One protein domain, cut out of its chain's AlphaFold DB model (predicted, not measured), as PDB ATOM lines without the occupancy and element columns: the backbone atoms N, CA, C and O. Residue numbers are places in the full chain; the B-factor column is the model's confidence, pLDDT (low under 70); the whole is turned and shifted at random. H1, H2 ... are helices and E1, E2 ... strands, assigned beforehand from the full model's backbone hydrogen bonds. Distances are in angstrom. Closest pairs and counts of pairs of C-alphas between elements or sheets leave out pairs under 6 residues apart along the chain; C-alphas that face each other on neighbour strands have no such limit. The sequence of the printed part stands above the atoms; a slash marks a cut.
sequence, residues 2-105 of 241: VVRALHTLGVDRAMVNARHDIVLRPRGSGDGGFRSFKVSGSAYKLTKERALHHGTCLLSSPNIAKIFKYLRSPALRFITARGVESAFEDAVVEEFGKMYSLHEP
ATOM      1  N   VAL A   2     -48.539  12.485  11.601       93.19
ATOM      2  CA  VAL A   2     -47.066  12.317  11.553       93.19
ATOM      3  C   VAL A   2     -46.579  10.910  11.933       93.19
ATOM      4  O   VAL A   2     -45.708  10.366  11.270       93.19
ATOM      5  N   VAL A   3     -47.170  10.259  12.943       93.62
ATOM      6  CA  VAL A   3     -46.823   8.859  13.275       93.62
ATOM      7  C   VAL A   3     -47.171   7.881  12.150       93.62
ATOM      8  O   VAL A   3     -46.407   6.956  11.911       93.62
ATOM      9  N   ARG A   4     -48.284   8.097  11.436       94.06
ATOM     10  CA  ARG A   4     -48.664   7.251  10.293       94.06
ATOM     11  C   ARG A   4     -47.676   7.427   9.141       94.06
ATOM     12  O   ARG A   4     -47.225   6.430   8.601       94.06
ATOM     13  N   ALA A   5     -47.253   8.663   8.867       92.75
ATOM     14  CA  ALA A   5     -46.206   8.953   7.884       92.75
ATOM     15  C   ALA A   5     -44.870   8.284   8.257       92.75
ATOM     16  O   ALA A   5     -44.176   7.721   7.425       92.75
ATOM     17  N   LEU A   6     -44.516   8.268   9.543       91.75
ATOM     18  CA  LEU A   6     -43.340   7.529  10.007       91.75
ATOM     19  C   LEU A   6     -43.492   6.009   9.815       91.75
ATOM     20  O   LEU A   6     -42.510   5.340   9.507       91.75
ATOM     21  N   HIS A   7     -44.696   5.454   9.982       93.88
ATOM     22  CA  HIS A   7     -44.967   4.032   9.733       93.88
ATOM     23  C   HIS A   7     -44.854   3.675   8.246       93.88
ATOM     24  O   HIS A   7     -44.245   2.659   7.930       93.88
ATOM     25  N   THR A   8     -45.335   4.517   7.323       91.88
ATOM     26  CA  THR A   8     -45.168   4.268   5.874       91.88
ATOM     27  C   THR A   8     -43.698   4.271   5.448       91.88
ATOM     28  O   THR A   8     -43.318   3.548   4.532       91.88
ATOM     29  N   LEU A   9     -42.850   5.004   6.174       89.69
ATOM     30  CA  LEU A   9     -41.394   5.018   6.010       89.69
ATOM     31  C   LEU A   9     -40.669   3.892   6.782       89.69
ATOM     32  O   LEU A   9     -39.442   3.908   6.893       89.69
ATOM     33  N   GLY A  10     -41.396   2.920   7.343       90.25
ATOM     34  CA  GLY A  10     -40.837   1.749   8.032       90.25
ATOM     35  C   GLY A  10     -40.443   1.977   9.497       90.25
ATOM     36  O   GLY A  10     -39.689   1.192  10.083       90.25
ATOM     37  N   VAL A  11     -40.921   3.054  10.129       89.44
ATOM     38  CA  VAL A  11     -40.639   3.395  11.535       89.44
ATOM     39  C   VAL A  11     -41.808   2.994  12.449       89.44
ATOM     40  O   VAL A  11     -42.284   3.780  13.265       89.44
ATOM     41  N   ASP A  12     -42.236   1.731  12.397       90.56
ATOM     42  CA  ASP A  12     -43.424   1.183  13.106       90.56
ATOM     43  C   ASP A  12     -43.403   1.338  14.638       90.56
ATOM     44  O   ASP A  12     -44.408   1.234  15.353       90.56
ATOM     45  N   ARG A  13     -42.214   1.588  15.190       91.50
ATOM     46  CA  ARG A  13     -42.011   1.810  16.627       91.50
ATOM     47  C   ARG A  13     -42.425   3.208  17.083       91.50
ATOM     48  O   ARG A  13     -42.477   3.416  18.297       91.50
ATOM     49  N   ALA A  14     -42.675   4.137  16.159       92.50
ATOM     50  CA  ALA A  14     -43.115   5.489  16.469       92.50
ATOM     51  C   ALA A  14     -44.494   5.475  17.140       92.50
ATOM     52  O   ALA A  14     -45.414   4.786  16.699       92.50
ATOM     53  N   MET A  15     -44.625   6.236  18.221       92.50
ATOM     54  CA  MET A  15     -45.862   6.415  18.974       92.50
ATOM     55  C   MET A  15     -45.904   7.803  19.605       92.50
ATOM     56  O   MET A  15     -44.866   8.426  19.816       92.50
ATOM     57  N   VAL A  16     -47.104   8.267  19.939       92.06
ATOM     58  CA  VAL A  16     -47.312   9.521  20.668       92.06
ATOM     59  C   VAL A  16     -47.388   9.218  22.164       92.06
ATOM     60  O   VAL A  16     -48.092   8.293  22.566       92.06
ATOM     61  N   ASN A  17     -46.661   9.969  22.993       89.62
ATOM     62  CA  ASN A  17     -46.772   9.865  24.450       89.62
ATOM     63  C   ASN A  17     -47.871  10.794  25.012       89.62
ATOM     64  O   ASN A  17     -48.459  11.593  24.290       89.62
ATOM     65  N   ALA A  18     -48.107  10.749  26.328       87.12
ATOM     66  CA  ALA A  18     -49.131  11.570  26.990       87.12
ATOM     67  C   ALA A  18     -48.922  13.097  26.868       87.12
ATOM     68  O   ALA A  18     -49.859  13.863  27.065       87.12
ATOM     69  N   ARG A  19     -47.704  13.554  26.545       83.31
ATOM     70  CA  ARG A  19     -47.382  14.974  26.317       83.31
ATOM     71  C   ARG A  19     -47.374  15.358  24.837       83.31
ATOM     72  O   ARG A  19     -46.904  16.442  24.510       83.31
ATOM     73  N   HIS A  20     -47.875  14.492  23.958       86.56
ATOM     74  CA  HIS A  20     -47.903  14.689  22.507       86.56
ATOM     75  C   HIS A  20     -46.522  14.762  21.832       86.56
ATOM     76  O   HIS A  20     -46.395  15.257  20.712       86.56
ATOM     77  N   ASP A  21     -45.483  14.236  22.481       89.50
ATOM     78  CA  ASP A  21     -44.191  14.005  21.837       89.50
ATOM     79  C   ASP A  21     -44.231  12.684  21.060       89.50
ATOM     80  O   ASP A  21     -44.835  11.710  21.526       89.50
ATOM     81  N   ILE A  22     -43.524  12.605  19.927       93.69
ATOM     82  CA  ILE A  22     -43.312  11.321  19.243       93.69
ATOM     83  C   ILE A  22     -42.070  10.657  19.823       93.69
ATOM     84  O   ILE A  22     -40.978  11.238  19.858       93.69
ATOM     85  N   VAL A  23     -42.243   9.416  20.267       92.81
ATOM     86  CA  VAL A  23     -41.187   8.576  20.821       92.81
ATOM     87  C   VAL A  23     -41.080   7.258  20.058       92.81
ATOM     88  O   VAL A  23     -42.056   6.763  19.496       92.81
ATOM     89  N   LEU A  24     -39.889   6.664  20.057       90.50
ATOM     90  CA  LEU A  24     -39.655   5.318  19.547       90.50
ATOM     91  C   LEU A  24     -39.680   4.313  20.697       90.50
ATOM     92  O   LEU A  24     -38.929   4.457  21.668       90.50
ATOM     93  N   ARG A  25     -40.496   3.262  20.561       86.75
ATOM     94  CA  ARG A  25     -40.470   2.111  21.474       86.75
ATOM     95  C   ARG A  25     -39.104   1.400  21.452       86.75
ATOM     96  O   ARG A  25     -38.511   1.282  20.373       86.75
ATOM     97  N   PRO A  26     -38.615   0.875  22.591       79.88
ATOM     98  CA  PRO A  26     -37.430   0.016  22.629       79.88
ATOM     99  C   PRO A  26     -37.565  -1.216  21.719       79.88
ATOM    100  O   PRO A  26     -38.671  -1.700  21.478       79.88
ATOM    101  N   ARG A  27     -36.441  -1.733  21.209       69.56
ATOM    102  CA  ARG A  27     -36.382  -3.043  20.537       69.56
ATOM    103  C   ARG A  27     -36.040  -4.100  21.599       69.56
ATOM    104  O   ARG A  27     -34.878  -4.222  21.955       69.56
ATOM    105  N   GLY A  28     -37.042  -4.830  22.094       64.50
ATOM    106  CA  GLY A  28     -36.862  -6.022  22.942       64.50
ATOM    107  C   GLY A  28     -36.869  -5.799  24.464       64.50
ATOM    108  O   GLY A  28     -36.507  -4.739  24.968       64.50
ATOM    109  N   SER A  29     -37.295  -6.841  25.182       53.94
ATOM    110  CA  SER A  29     -37.305  -7.007  26.642       53.94
ATOM    111  C   SER A  29     -35.931  -7.468  27.150       53.94
ATOM    112  O   SER A  29     -35.780  -8.588  27.627       53.94
ATOM    113  N   GLY A  30     -34.904  -6.641  26.955       52.06
ATOM    114  CA  GLY A  30     -33.571  -6.842  27.533       52.06
ATOM    115  C   GLY A  30     -33.380  -5.926  28.739       52.06
ATOM    116  O   GLY A  30     -33.843  -4.787  28.713       52.06
ATOM    117  N   ASP A  31     -32.706  -6.428  29.770       48.97
ATOM    118  CA  ASP A  31     -32.581  -5.937  31.155       48.97
ATOM    119  C   ASP A  31     -31.819  -4.594  31.336       48.97
ATOM    120  O   ASP A  31     -31.035  -4.385  32.256       48.97
ATOM    121  N   GLY A  32     -32.029  -3.652  30.413       49.53
ATOM    122  CA  GLY A  32     -31.377  -2.345  30.325       49.53
ATOM    123  C   GLY A  32     -32.370  -1.197  30.137       49.53
ATOM    124  O   GLY A  32     -32.100  -0.258  29.394       49.53
ATOM    125  N   GLY A  33     -33.529  -1.271  30.798       51.47
ATOM    126  CA  GLY A  33     -34.485  -0.171  30.953       51.47
ATOM    127  C   GLY A  33     -35.404   0.108  29.754       51.47
ATOM    128  O   GLY A  33     -34.966   0.343  28.633       51.47
ATOM    129  N   PHE A  34     -36.709   0.197  30.033       57.81
ATOM    130  CA  PHE A  34     -37.814   0.585  29.138       57.81
ATOM    131  C   PHE A  34     -37.732   2.040  28.610       57.81
ATOM    132  O   PHE A  34     -38.717   2.779  28.612       57.81
ATOM    133  N   ARG A  35     -36.561   2.530  28.195       67.62
ATOM    134  CA  ARG A  35     -36.395   3.933  27.796       67.62
ATOM    135  C   ARG A  35     -36.830   4.145  26.351       67.62
ATOM    136  O   ARG A  35     -36.141   3.774  25.407       67.62
ATOM    137  N   SER A  36     -37.982   4.785  26.190       79.06
ATOM    138  CA  SER A  36     -38.421   5.349  24.917       79.06
ATOM    139  C   SER A  36     -37.520   6.518  24.503       79.06
ATOM    140  O   SER A  36     -37.191   7.363  25.339       79.06
ATOM    141  N   PHE A  37     -37.179   6.619  23.219       86.38
ATOM    142  CA  PHE A  37     -36.388   7.738  22.692       86.38
ATOM    143  C   PHE A  37     -37.300   8.796  22.084       86.38
ATOM    144  O   PHE A  37     -38.055   8.487  21.168       86.38
ATOM    145  N   LYS A  38     -37.221  10.041  22.563       88.19
ATOM    146  CA  LYS A  38     -37.944  11.166  21.959       88.19
ATOM    147  C   LYS A  38     -37.304  11.536  20.623       88.19
ATOM    148  O   LYS A  38     -36.114  11.830  20.577       88.19
ATOM    149  N   VAL A  39     -38.110  11.536  19.567       88.44
ATOM    150  CA  VAL A  39     -37.699  11.895  18.199       88.44
ATOM    151  C   VAL A  39     -38.449  13.107  17.660       88.44
ATOM    152  O   VAL A  39     -38.002  13.707  16.694       88.44
ATOM    153  N   SER A  40     -39.540  13.516  18.306       90.94
ATOM    154  CA  SER A  40     -40.259  14.748  17.985       90.94
ATOM    155  C   SER A  40     -40.695  15.458  19.255       90.94
ATOM    156  O   SER A  40     -41.146  14.803  20.198       90.94
ATOM    157  N   GLY A  41     -40.550  16.782  19.288       87.56
ATOM    158  CA  GLY A  41     -41.140  17.637  20.315       87.56
ATOM    159  C   GLY A  41     -42.250  18.499  19.733       87.56
ATOM    160  O   GLY A  41     -42.077  19.043  18.645       87.56
ATOM    161  N   SER A  42     -43.345  18.631  20.477       88.94
ATOM    162  CA  SER A  42     -44.498  19.463  20.116       88.94
ATOM    163  C   SER A  42     -44.540  20.751  20.936       88.94
ATOM    164  O   SER A  42     -44.180  20.759  22.114       88.94
ATOM    165  N   ALA A  43     -45.027  21.825  20.323       87.81
ATOM    166  CA  ALA A  43     -45.385  23.075  20.977       87.81
ATOM    167  C   ALA A  43     -46.669  23.644  20.351       87.81
ATOM    168  O   ALA A  43     -47.079  23.255  19.253       87.81
ATOM    169  N   TYR A  44     -47.342  24.529  21.082       90.31
ATOM    170  CA  TYR A  44     -48.685  24.991  20.741       90.31
ATOM    171  C   TYR A  44     -48.807  26.495  20.948       90.31
ATOM    172  O   TYR A  44     -48.307  27.036  21.935       90.31
ATOM    173  N   LYS A  45     -49.537  27.159  20.053       91.69
ATOM    174  CA  LYS A  45     -49.957  28.553  20.205       91.69
ATOM    175  C   LYS A  45     -51.456  28.651  19.966       91.69
ATOM    176  O   LYS A  45     -51.951  28.246  18.918       91.69
ATOM    177  N   LEU A  46     -52.166  29.208  20.941       91.19
ATOM    178  CA  LEU A  46     -53.597  29.476  20.858       91.19
ATOM    179  C   LEU A  46     -53.829  30.986  20.794       91.19
ATOM    180  O   LEU A  46     -53.167  31.763  21.486       91.19
ATOM    181  N   THR A  47     -54.771  31.387  19.954       92.31
ATOM    182  CA  THR A  47     -55.338  32.736  19.873       92.31
ATOM    183  C   THR A  47     -56.858  32.618  19.984       92.31
ATOM    184  O   THR A  47     -57.385  31.507  20.028       92.31
ATOM    185  N   LYS A  48     -57.580  33.744  20.013       91.62
ATOM    186  CA  LYS A  48     -59.045  33.739  20.153       91.62
ATOM    187  C   LYS A  48     -59.754  32.889  19.085       91.62
ATOM    188  O   LYS A  48     -60.740  32.238  19.399       91.62
ATOM    189  N   GLU A  49     -59.248  32.893  17.852       95.38
ATOM    190  CA  GLU A  49     -59.921  32.269  16.698       95.38
ATOM    191  C   GLU A  49     -59.101  31.161  16.030       95.38
ATOM    192  O   GLU A  49     -59.592  30.484  15.131       95.38
ATOM    193  N   ARG A  50     -57.833  30.984  16.419       94.62
ATOM    194  CA  ARG A  50     -56.903  30.079  15.730       94.62
ATOM    195  C   ARG A  50     -56.041  29.309  16.713       94.62
ATOM    196  O   ARG A  50     -55.614  29.854  17.733       94.62
ATOM    197  N   ALA A  51     -55.718  28.077  16.342       93.69
ATOM    198  CA  ALA A  51     -54.777  27.218  17.042       93.69
ATOM    199  C   ALA A  51     -53.686  26.757  16.071       93.69
ATOM    200  O   ALA A  51     -53.982  26.353  14.950       93.69
ATOM    201  N   LEU A  52     -52.433  26.804  16.517       93.50
ATOM    202  CA  LEU A  52     -51.279  26.292  15.789       93.50
ATOM    203  C   LEU A  52     -50.593  25.217  16.634       93.50
ATOM    204  O   LEU A  52     -50.171  25.480  17.762       93.50
ATOM    205  N   HIS A  53     -50.459  24.018  16.067       92.06
ATOM    206  CA  HIS A  53     -49.586  22.960  16.571       92.06
ATOM    207  C   HIS A  53     -48.374  22.883  15.650       92.06
ATOM    208  O   HIS A  53     -48.520  22.662  14.451       92.06
ATOM    209  N   HIS A  54     -47.185  23.074  16.212       90.69
ATOM    210  CA  HIS A  54     -45.925  22.902  15.500       90.69
ATOM    211  C   HIS A  54     -45.027  21.924  16.255       90.69
ATOM    212  O   HIS A  54     -45.197  21.683  17.453       90.69
ATOM    213  N   GLY A  55     -44.069  21.335  15.550       87.81
ATOM    214  CA  GLY A  55     -43.133  20.405  16.155       87.81
ATOM    215  C   GLY A  55     -41.895  20.194  15.304       87.81
ATOM    216  O   GLY A  55     -41.806  20.658  14.172       87.81
ATOM    217  N   THR A  56     -40.928  19.491  15.876       89.12
ATOM    218  CA  THR A  56     -39.692  19.086  15.196       89.12
ATOM    219  C   THR A  56     -39.693  17.582  14.971       89.12
ATOM    220  O   THR A  56     -40.326  16.862  15.735       89.12
ATOM    221  N   CYS A  57     -38.977  17.071  13.971       87.94
ATOM    222  CA  CYS A  57     -38.739  15.635  13.828       87.94
ATOM    223  C   CYS A  57     -37.250  15.383  13.571       87.94
ATOM    224  O   CYS A  57     -36.665  15.915  12.632       87.94
ATOM    225  N   LEU A  58     -36.614  14.598  14.438       86.69
ATOM    226  CA  LEU A  58     -35.204  14.241  14.333       86.69
ATOM    227  C   LEU A  58     -35.047  13.116  13.306       86.69
ATOM    228  O   LEU A  58     -35.255  11.950  13.632       86.69
ATOM    229  N   LEU A  59     -34.678  13.479  12.077       81.56
ATOM    230  CA  LEU A  59     -34.486  12.534  10.975       81.56
ATOM    231  C   LEU A  59     -33.071  11.939  10.984       81.56
ATOM    232  O   LEU A  59     -32.847  10.838  11.477       81.56
ATOM    233  N   SER A  60     -32.089  12.668  10.449       73.12
ATOM    234  CA  SER A  60     -30.695  12.212  10.324       73.12
ATOM    235  C   SER A  60     -29.718  13.362  10.550       73.12
ATOM    236  O   SER A  60     -28.911  13.706   9.693       73.12
ATOM    237  N   SER A  61     -29.799  13.994  11.723       69.56
ATOM    238  CA  SER A  61     -28.853  15.054  12.072       69.56
ATOM    239  C   SER A  61     -27.482  14.452  12.412       69.56
ATOM    240  O   SER A  61     -27.369  13.763  13.434       69.56
ATOM    241  N   PRO A  62     -26.405  14.767  11.661       69.56
ATOM    242  CA  PRO A  62     -25.050  14.320  12.004       69.56
ATOM    243  C   PRO A  62     -24.561  14.912  13.337       69.56
ATOM    244  O   PRO A  62     -23.545  14.495  13.890       69.56
ATOM    245  N   ASN A  63     -25.289  15.892  13.880       69.19
ATOM    246  CA  ASN A  63     -24.943  16.622  15.088       69.19
ATOM    247  C   ASN A  63     -25.756  16.189  16.317       69.19
ATOM    248  O   ASN A  63     -25.661  16.846  17.353       69.19
ATOM    249  N   ILE A  64     -26.514  15.086  16.265       74.69
ATOM    250  CA  ILE A  64     -27.344  14.648  17.402       74.69
ATOM    251  C   ILE A  64     -26.526  14.391  18.679       74.69
ATOM    252  O   ILE A  64     -26.948  14.746  19.774       74.69
ATOM    253  N   ALA A  65     -25.298  13.879  18.553       70.88
ATOM    254  CA  ALA A  65     -24.395  13.701  19.692       70.88
ATOM    255  C   ALA A  65     -23.883  15.038  20.272       70.88
ATOM    256  O   ALA A  65     -23.435  15.098  21.417       70.88
ATOM    257  N   LYS A  66     -23.941  16.121  19.487       68.56
ATOM    258  CA  LYS A  66     -23.490  17.467  19.867       68.56
ATOM    259  C   LYS A  66     -24.636  18.359  20.335       68.56
ATOM    260  O   LYS A  66     -24.362  19.297  21.072       68.56
ATOM    261  N   ILE A  67     -25.892  18.061  19.983       69.75
ATOM    262  CA  ILE A  67     -27.048  18.914  20.311       69.75
ATOM    263  C   ILE A  67     -27.182  19.170  21.817       69.75
ATOM    264  O   ILE A  67     -27.490  20.280  22.240       69.75
ATOM    265  N   PHE A  68     -26.837  18.176  22.640       64.06
ATOM    266  CA  PHE A  68     -26.828  18.301  24.097       64.06
ATOM    267  C   PHE A  68     -25.846  19.365  24.611       64.06
ATOM    268  O   PHE A  68     -26.086  19.933  25.671       64.06
ATOM    269  N   LYS A  69     -24.777  19.667  23.860       62.44
ATOM    270  CA  LYS A  69     -23.824  20.753  24.155       62.44
ATOM    271  C   LYS A  69     -24.363  22.139  23.789       62.44
ATOM    272  O   LYS A  69     -23.777  23.132  24.186       62.44
ATOM    273  N   TYR A  70     -25.444  22.222  23.013       63.44
ATOM    274  CA  TYR A  70     -26.115  23.487  22.685       63.44
ATOM    275  C   TYR A  70     -27.320  23.731  23.600       63.44
ATOM    276  O   TYR A  70     -27.602  24.867  23.955       63.44
ATOM    277  N   LEU A  71     -27.965  22.658  24.072       64.38
ATOM    278  CA  LEU A  71     -28.990  22.701  25.126       64.38
ATOM    279  C   LEU A  71     -28.401  22.913  26.536       64.38
ATOM    280  O   LEU A  71     -29.136  23.054  27.510       64.38
ATOM    281  N   ARG A  72     -27.068  22.917  26.643       57.03
ATOM    282  CA  ARG A  72     -26.272  23.284  27.818       57.03
ATOM    283  C   ARG A  72     -25.136  24.189  27.315       57.03
ATOM    284  O   ARG A  72     -24.100  23.659  26.940       57.03
ATOM    285  N   SER A  73     -25.388  25.499  27.188       40.38
ATOM    286  CA  SER A  73     -24.482  26.545  26.638       40.38
ATOM    287  C   SER A  73     -22.989  26.288  26.951       40.38
ATOM    288  O   SER A  73     -22.728  25.915  28.097       40.38
ATOM    289  N   PRO A  74     -21.993  26.468  26.035       46.62
ATOM    290  CA  PRO A  74     -21.891  27.542  25.037       46.62
ATOM    291  C   PRO A  74     -21.112  27.183  23.740       46.62
ATOM    292  O   PRO A  74     -19.879  27.240  23.676       46.62
ATOM    293  N   ALA A  75     -21.792  26.836  22.651       41.31
ATOM    294  CA  ALA A  75     -21.088  26.491  21.411       41.31
ATOM    295  C   ALA A  75     -21.829  26.997  20.171       41.31
ATOM    296  O   ALA A  75     -22.324  26.242  19.349       41.31
ATOM    297  N   LEU A  76     -21.859  28.312  20.004       46.00
ATOM    298  CA  LEU A  76     -22.564  28.964  18.899       46.00
ATOM    299  C   LEU A  76     -21.873  28.820  17.518       46.00
ATOM    300  O   LEU A  76     -22.409  29.272  16.518       46.00
ATOM    301  N   ARG A  77     -20.686  28.199  17.406       36.47
ATOM    302  CA  ARG A  77     -19.808  28.384  16.223       36.47
ATOM    303  C   ARG A  77     -19.642  27.244  15.214       36.47
ATOM    304  O   ARG A  77     -18.699  27.289  14.435       36.47
ATOM    305  N   PHE A  78     -20.524  26.247  15.164       41.03
ATOM    306  CA  PHE A  78     -20.301  25.089  14.273       41.03
ATOM    307  C   PHE A  78     -21.524  24.603  13.483       41.03
ATOM    308  O   PHE A  78     -21.625  23.407  13.213       41.03
ATOM    309  N   ILE A  79     -22.457  25.483  13.106       41.53
ATOM    310  CA  ILE A  79     -23.676  25.052  12.407       41.53
ATOM    311  C   ILE A  79     -23.663  25.484  10.939       41.53
ATOM    312  O   ILE A  79     -23.779  26.656  10.601       41.53
ATOM    313  N   THR A  80     -23.596  24.481  10.072       31.58
ATOM    314  CA  THR A  80     -24.192  24.488   8.735       31.58
ATOM    315  C   THR A  80     -24.763  23.086   8.543       31.58
ATOM    316  O   THR A  80     -24.053  22.102   8.762       31.58
ATOM    317  N   ALA A  81     -26.049  22.971   8.221       34.59
ATOM    318  CA  ALA A  81     -26.709  21.684   8.035       34.59
ATOM    319  C   ALA A  81     -27.163  21.554   6.581       34.59
ATOM    320  O   ALA A  81     -27.803  22.452   6.045       34.59
ATOM    321  N   ARG A  82     -26.805  20.432   5.954       32.44
ATOM    322  CA  ARG A  82     -27.442  19.927   4.737       32.44
ATOM    323  C   ARG A  82     -28.285  18.733   5.164       32.44
ATOM    324  O   ARG A  82     -27.724  17.761   5.672       32.44
ATOM    325  N   GLY A  83     -29.601  18.847   5.038       37.34
ATOM    326  CA  GLY A  83     -30.549  17.758   5.248       37.34
ATOM    327  C   GLY A  83     -30.998  17.181   3.909       37.34
ATOM    328  O   GLY A  83     -31.114  17.908   2.929       37.34
ATOM    329  N   VAL A  84     -31.215  15.868   3.868       46.22
ATOM    330  CA  VAL A  84     -31.957  15.197   2.794       46.22
ATOM    331  C   VAL A  84     -33.364  14.990   3.359       46.22
ATOM    332  O   VAL A  84     -33.564  14.099   4.182       46.22
ATOM    333  N   GLU A  85     -34.277  15.906   3.032       54.62
ATOM    334  CA  GLU A  85     -35.550  16.137   3.750       54.62
ATOM    335  C   GLU A  85     -36.797  15.645   2.989       54.62
ATOM    336  O   GLU A  85     -37.836  15.415   3.607       54.62
ATOM    337  N   SER A  86     -36.679  15.357   1.688       60.97
ATOM    338  CA  SER A  86     -37.845  15.170   0.810       60.97
ATOM    339  C   SER A  86     -38.760  14.000   1.198       60.97
ATOM    340  O   SER A  86     -39.964  14.179   1.330       60.97
ATOM    341  N   ALA A  87     -38.211  12.812   1.484       71.88
ATOM    342  CA  ALA A  87     -39.036  11.616   1.715       71.88
ATOM    343  C   ALA A  87     -39.927  11.689   2.974       71.88
ATOM    344  O   ALA A  87     -40.966  11.034   3.036       71.88
ATOM    345  N   PHE A  88     -39.524  12.450   3.999       82.88
ATOM    346  CA  PHE A  88     -40.337  12.626   5.206       82.88
ATOM    347  C   PHE A  88     -41.466  13.630   4.985       82.88
ATOM    348  O   PHE A  88     -42.596  13.378   5.403       82.88
ATOM    349  N   GLU A  89     -41.162  14.748   4.331       84.44
ATOM    350  CA  GLU A  89     -42.134  15.792   4.010       84.44
ATOM    351  C   GLU A  89     -43.248  15.239   3.121       84.44
ATOM    352  O   GLU A  89     -44.423  15.381   3.468       84.44
ATOM    353  N   ASP A  90     -42.880  14.503   2.071       86.62
ATOM    354  CA  ASP A  90     -43.818  13.865   1.145       86.62
ATOM    355  C   ASP A  90     -44.791  12.930   1.880       86.62
ATOM    356  O   ASP A  90     -46.008  13.033   1.717       86.62
ATOM    357  N   ALA A  91     -44.280  12.072   2.770       89.12
ATOM    358  CA  ALA A  91     -45.111  11.153   3.548       89.12
ATOM    359  C   ALA A  91     -46.074  11.887   4.500       89.12
ATOM    360  O   ALA A  91     -47.198  11.434   4.737       89.12
ATOM    361  N   VAL A  92     -45.657  13.024   5.070       90.12
ATOM    362  CA  VAL A  92     -46.517  13.839   5.941       90.12
ATOM    363  C   VAL A  92     -47.604  14.548   5.134       90.12
ATOM    364  O   VAL A  92     -48.756  14.552   5.575       90.12
ATOM    365  N   VAL A  93     -47.266  15.109   3.970       88.69
ATOM    366  CA  VAL A  93     -48.223  15.747   3.051       88.69
ATOM    367  C   VAL A  93     -49.244  14.728   2.542       88.69
ATOM    368  O   VAL A  93     -50.443  15.003   2.558       88.69
ATOM    369  N   GLU A  94     -48.803  13.523   2.179       90.62
ATOM    370  CA  GLU A  94     -49.688  12.441   1.742       90.62
ATOM    371  C   GLU A  94     -50.681  12.043   2.850       90.62
ATOM    372  O   GLU A  94     -51.891  11.964   2.617       90.62
ATOM    373  N   GLU A  95     -50.203  11.851   4.084       92.94
ATOM    374  CA  GLU A  95     -51.073  11.547   5.225       92.94
ATOM    375  C   GLU A  95     -52.008  12.708   5.587       92.94
ATOM    376  O   GLU A  95     -53.130  12.466   6.032       92.94
ATOM    377  N   PHE A  96     -51.589  13.961   5.394       91.50
ATOM    378  CA  PHE A  96     -52.467  15.122   5.546       91.50
ATOM    379  C   PHE A  96     -53.596  15.089   4.507       91.50
ATOM    380  O   PHE A  96     -54.769  15.191   4.876       91.50
ATOM    381  N   GLY A  97     -53.260  14.865   3.231       90.12
ATOM    382  CA  GLY A  97     -54.224  14.781   2.132       90.12
ATOM    383  C   GLY A  97     -55.248  13.659   2.317       90.12
ATOM    384  O   GLY A  97     -56.436  13.856   2.071       90.12
ATOM    385  N   LYS A  98     -54.824  12.505   2.851       91.44
ATOM    386  CA  LYS A  98     -55.731  11.400   3.217       91.44
ATOM    387  C   LYS A  98     -56.743  11.783   4.301       91.44
ATOM    388  O   LYS A  98     -57.847  11.247   4.304       91.44
ATOM    389  N   MET A  99     -56.378  12.659   5.240       91.56
ATOM    390  CA  MET A  99     -57.246  13.035   6.364       91.56
ATOM    391  C   MET A  99     -58.179  14.210   6.051       91.56
ATOM    392  O   MET A  99     -59.294  14.235   6.566       91.56
ATOM    393  N   TYR A 100     -57.724  15.184   5.258       88.69
ATOM    394  CA  TYR A 100     -58.411  16.472   5.085       88.69
ATOM    395  C   TYR A 100     -58.810  16.798   3.642       88.69
ATOM    396  O   TYR A 100     -59.370  17.866   3.410       88.69
ATOM    397  N   SER A 101     -58.631  15.855   2.713       85.94
ATOM    398  CA  SER A 101     -58.710  16.010   1.249       85.94
ATOM    399  C   SER A 101     -57.384  16.448   0.628       85.94
ATOM    400  O   SER A 101     -56.606  17.197   1.219       85.94
ATOM    401  N   LEU A 102     -57.121  15.936  -0.574       75.75
ATOM    402  CA  LEU A 102     -55.917  16.239  -1.341       75.75
ATOM    403  C   LEU A 102     -55.917  17.719  -1.727       75.75
ATOM    404  O   LEU A 102     -56.766  18.175  -2.489       75.75
ATOM    405  N   HIS A 103     -54.938  18.444  -1.202       75.75
ATOM    406  CA  HIS A 103     -54.625  19.807  -1.592       75.75
ATOM    407  C   HIS A 103     -53.183  19.847  -2.084       75.75
ATOM    408  O   HIS A 103     -52.315  19.183  -1.514       75.75
ATOM    409  N   GLU A 104     -52.934  20.623  -3.134       80.38
ATOM    410  CA  GLU A 104     -51.569  20.869  -3.585       80.38
ATOM    411  C   GLU A 104     -50.828  21.719  -2.540       80.38
ATOM    412  O   GLU A 104     -51.376  22.721  -2.059       80.38
ATOM    413  N   PRO A 105     -49.604  21.329  -2.148       82.25
ATOM    414  CA  PRO A 105     -48.812  22.111  -1.217       82.25
ATOM    415  C   PRO A 105     -48.411  23.441  -1.860       82.25
ATOM    416  O   PRO A 105     -47.895  23.486  -2.975       82.25
TER     417      PRO A 105
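What this domain is: This is residues 2 to 105 of the 241 residues of a protein of Sclerotinia sclerotiorum (strain ATCC 18683 / 1980 / Ss-1) (UniProt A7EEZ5). A curled antiparallel sheet of four strands, drawn out into a long E3-E4 hairpin, has the short helix H1 packed at its E1 side, and the longest helix, H3, packs on H1 instead of on the sheet. The model is loosely formed: residues 28 to 33, 46 to 51 and 68 to 74 stick out, and the tiny helix H2 lies away from the sheet and from the other helices. The printed part has 104 residues, with three named helices and four named strands in the order H1 E1 E2 E3 E4 H2 H3; the sheet's order is E1 E2 E3 E4. The class is mixed, helices and strands, with under half of the residues, 49, in named elements. The whole is loose, with a radius of gyration of the C-alphas of 16.5 A and spans of 41 by 40 by 32 A.

How they stand to each other: H1, residues 2 to 8, is on the sheet at a height of 7.3 A, only just over none of its strands, as 2 of its C-alphas fall on E1, residues 14 to 16; the closest C-alphas of these two, Val 3 and Ala 14, are 5.9 A apart. E1 and E2, residues 22 to 24, form a hairpin, with N 15 and O 23 within hydrogen-bond range at 2.9 A. E2 and E3, residues 37 to 46, form another, with N 24 and O 37 at 2.8 A. E3 and E4, residues 51 to 57, form a third, with N 52 and O 45 at 2.8 A. The four strands make a meander, each the antiparallel neighbour of the one before. Pairing is staggered: E3 pairs with E2 over residues 37 to 40 and with E4 over 40 to 46. H2, residues 64 to 67, is not on the sheet and is apart from H1. H3, residues 86 to 100, touches H1, its Ala 91 and Ala 5 of H1 being the closest C-alphas at 5.0 A; they run opposite ways at a steep tilt of 69 degrees, only just short of about perpendicular. In H1 and H3 every O i to N i+4 pair is within hydrogen-bond range; H2 is too short for such a pair.

Where its parts are: H1 begins at C-alpha 2, (-47.066, 12.317, 11.553). E3 measures 27.8 A from first to last C-alpha, E4 20.0 A and H3 21.0 A. H3 ends at C-alpha 100, (-58.411, 16.472, 5.085).

The domain as a whole: The C-alphas of Asp 31 and Glu 49, the two farthest apart, are 49.2 A apart. The printed part has no cut. The links E2 to E3 and H2 to H3 are long. The model's pLDDT is under 70 at residues 27 to 35, 61 to 63 and 66 to 86.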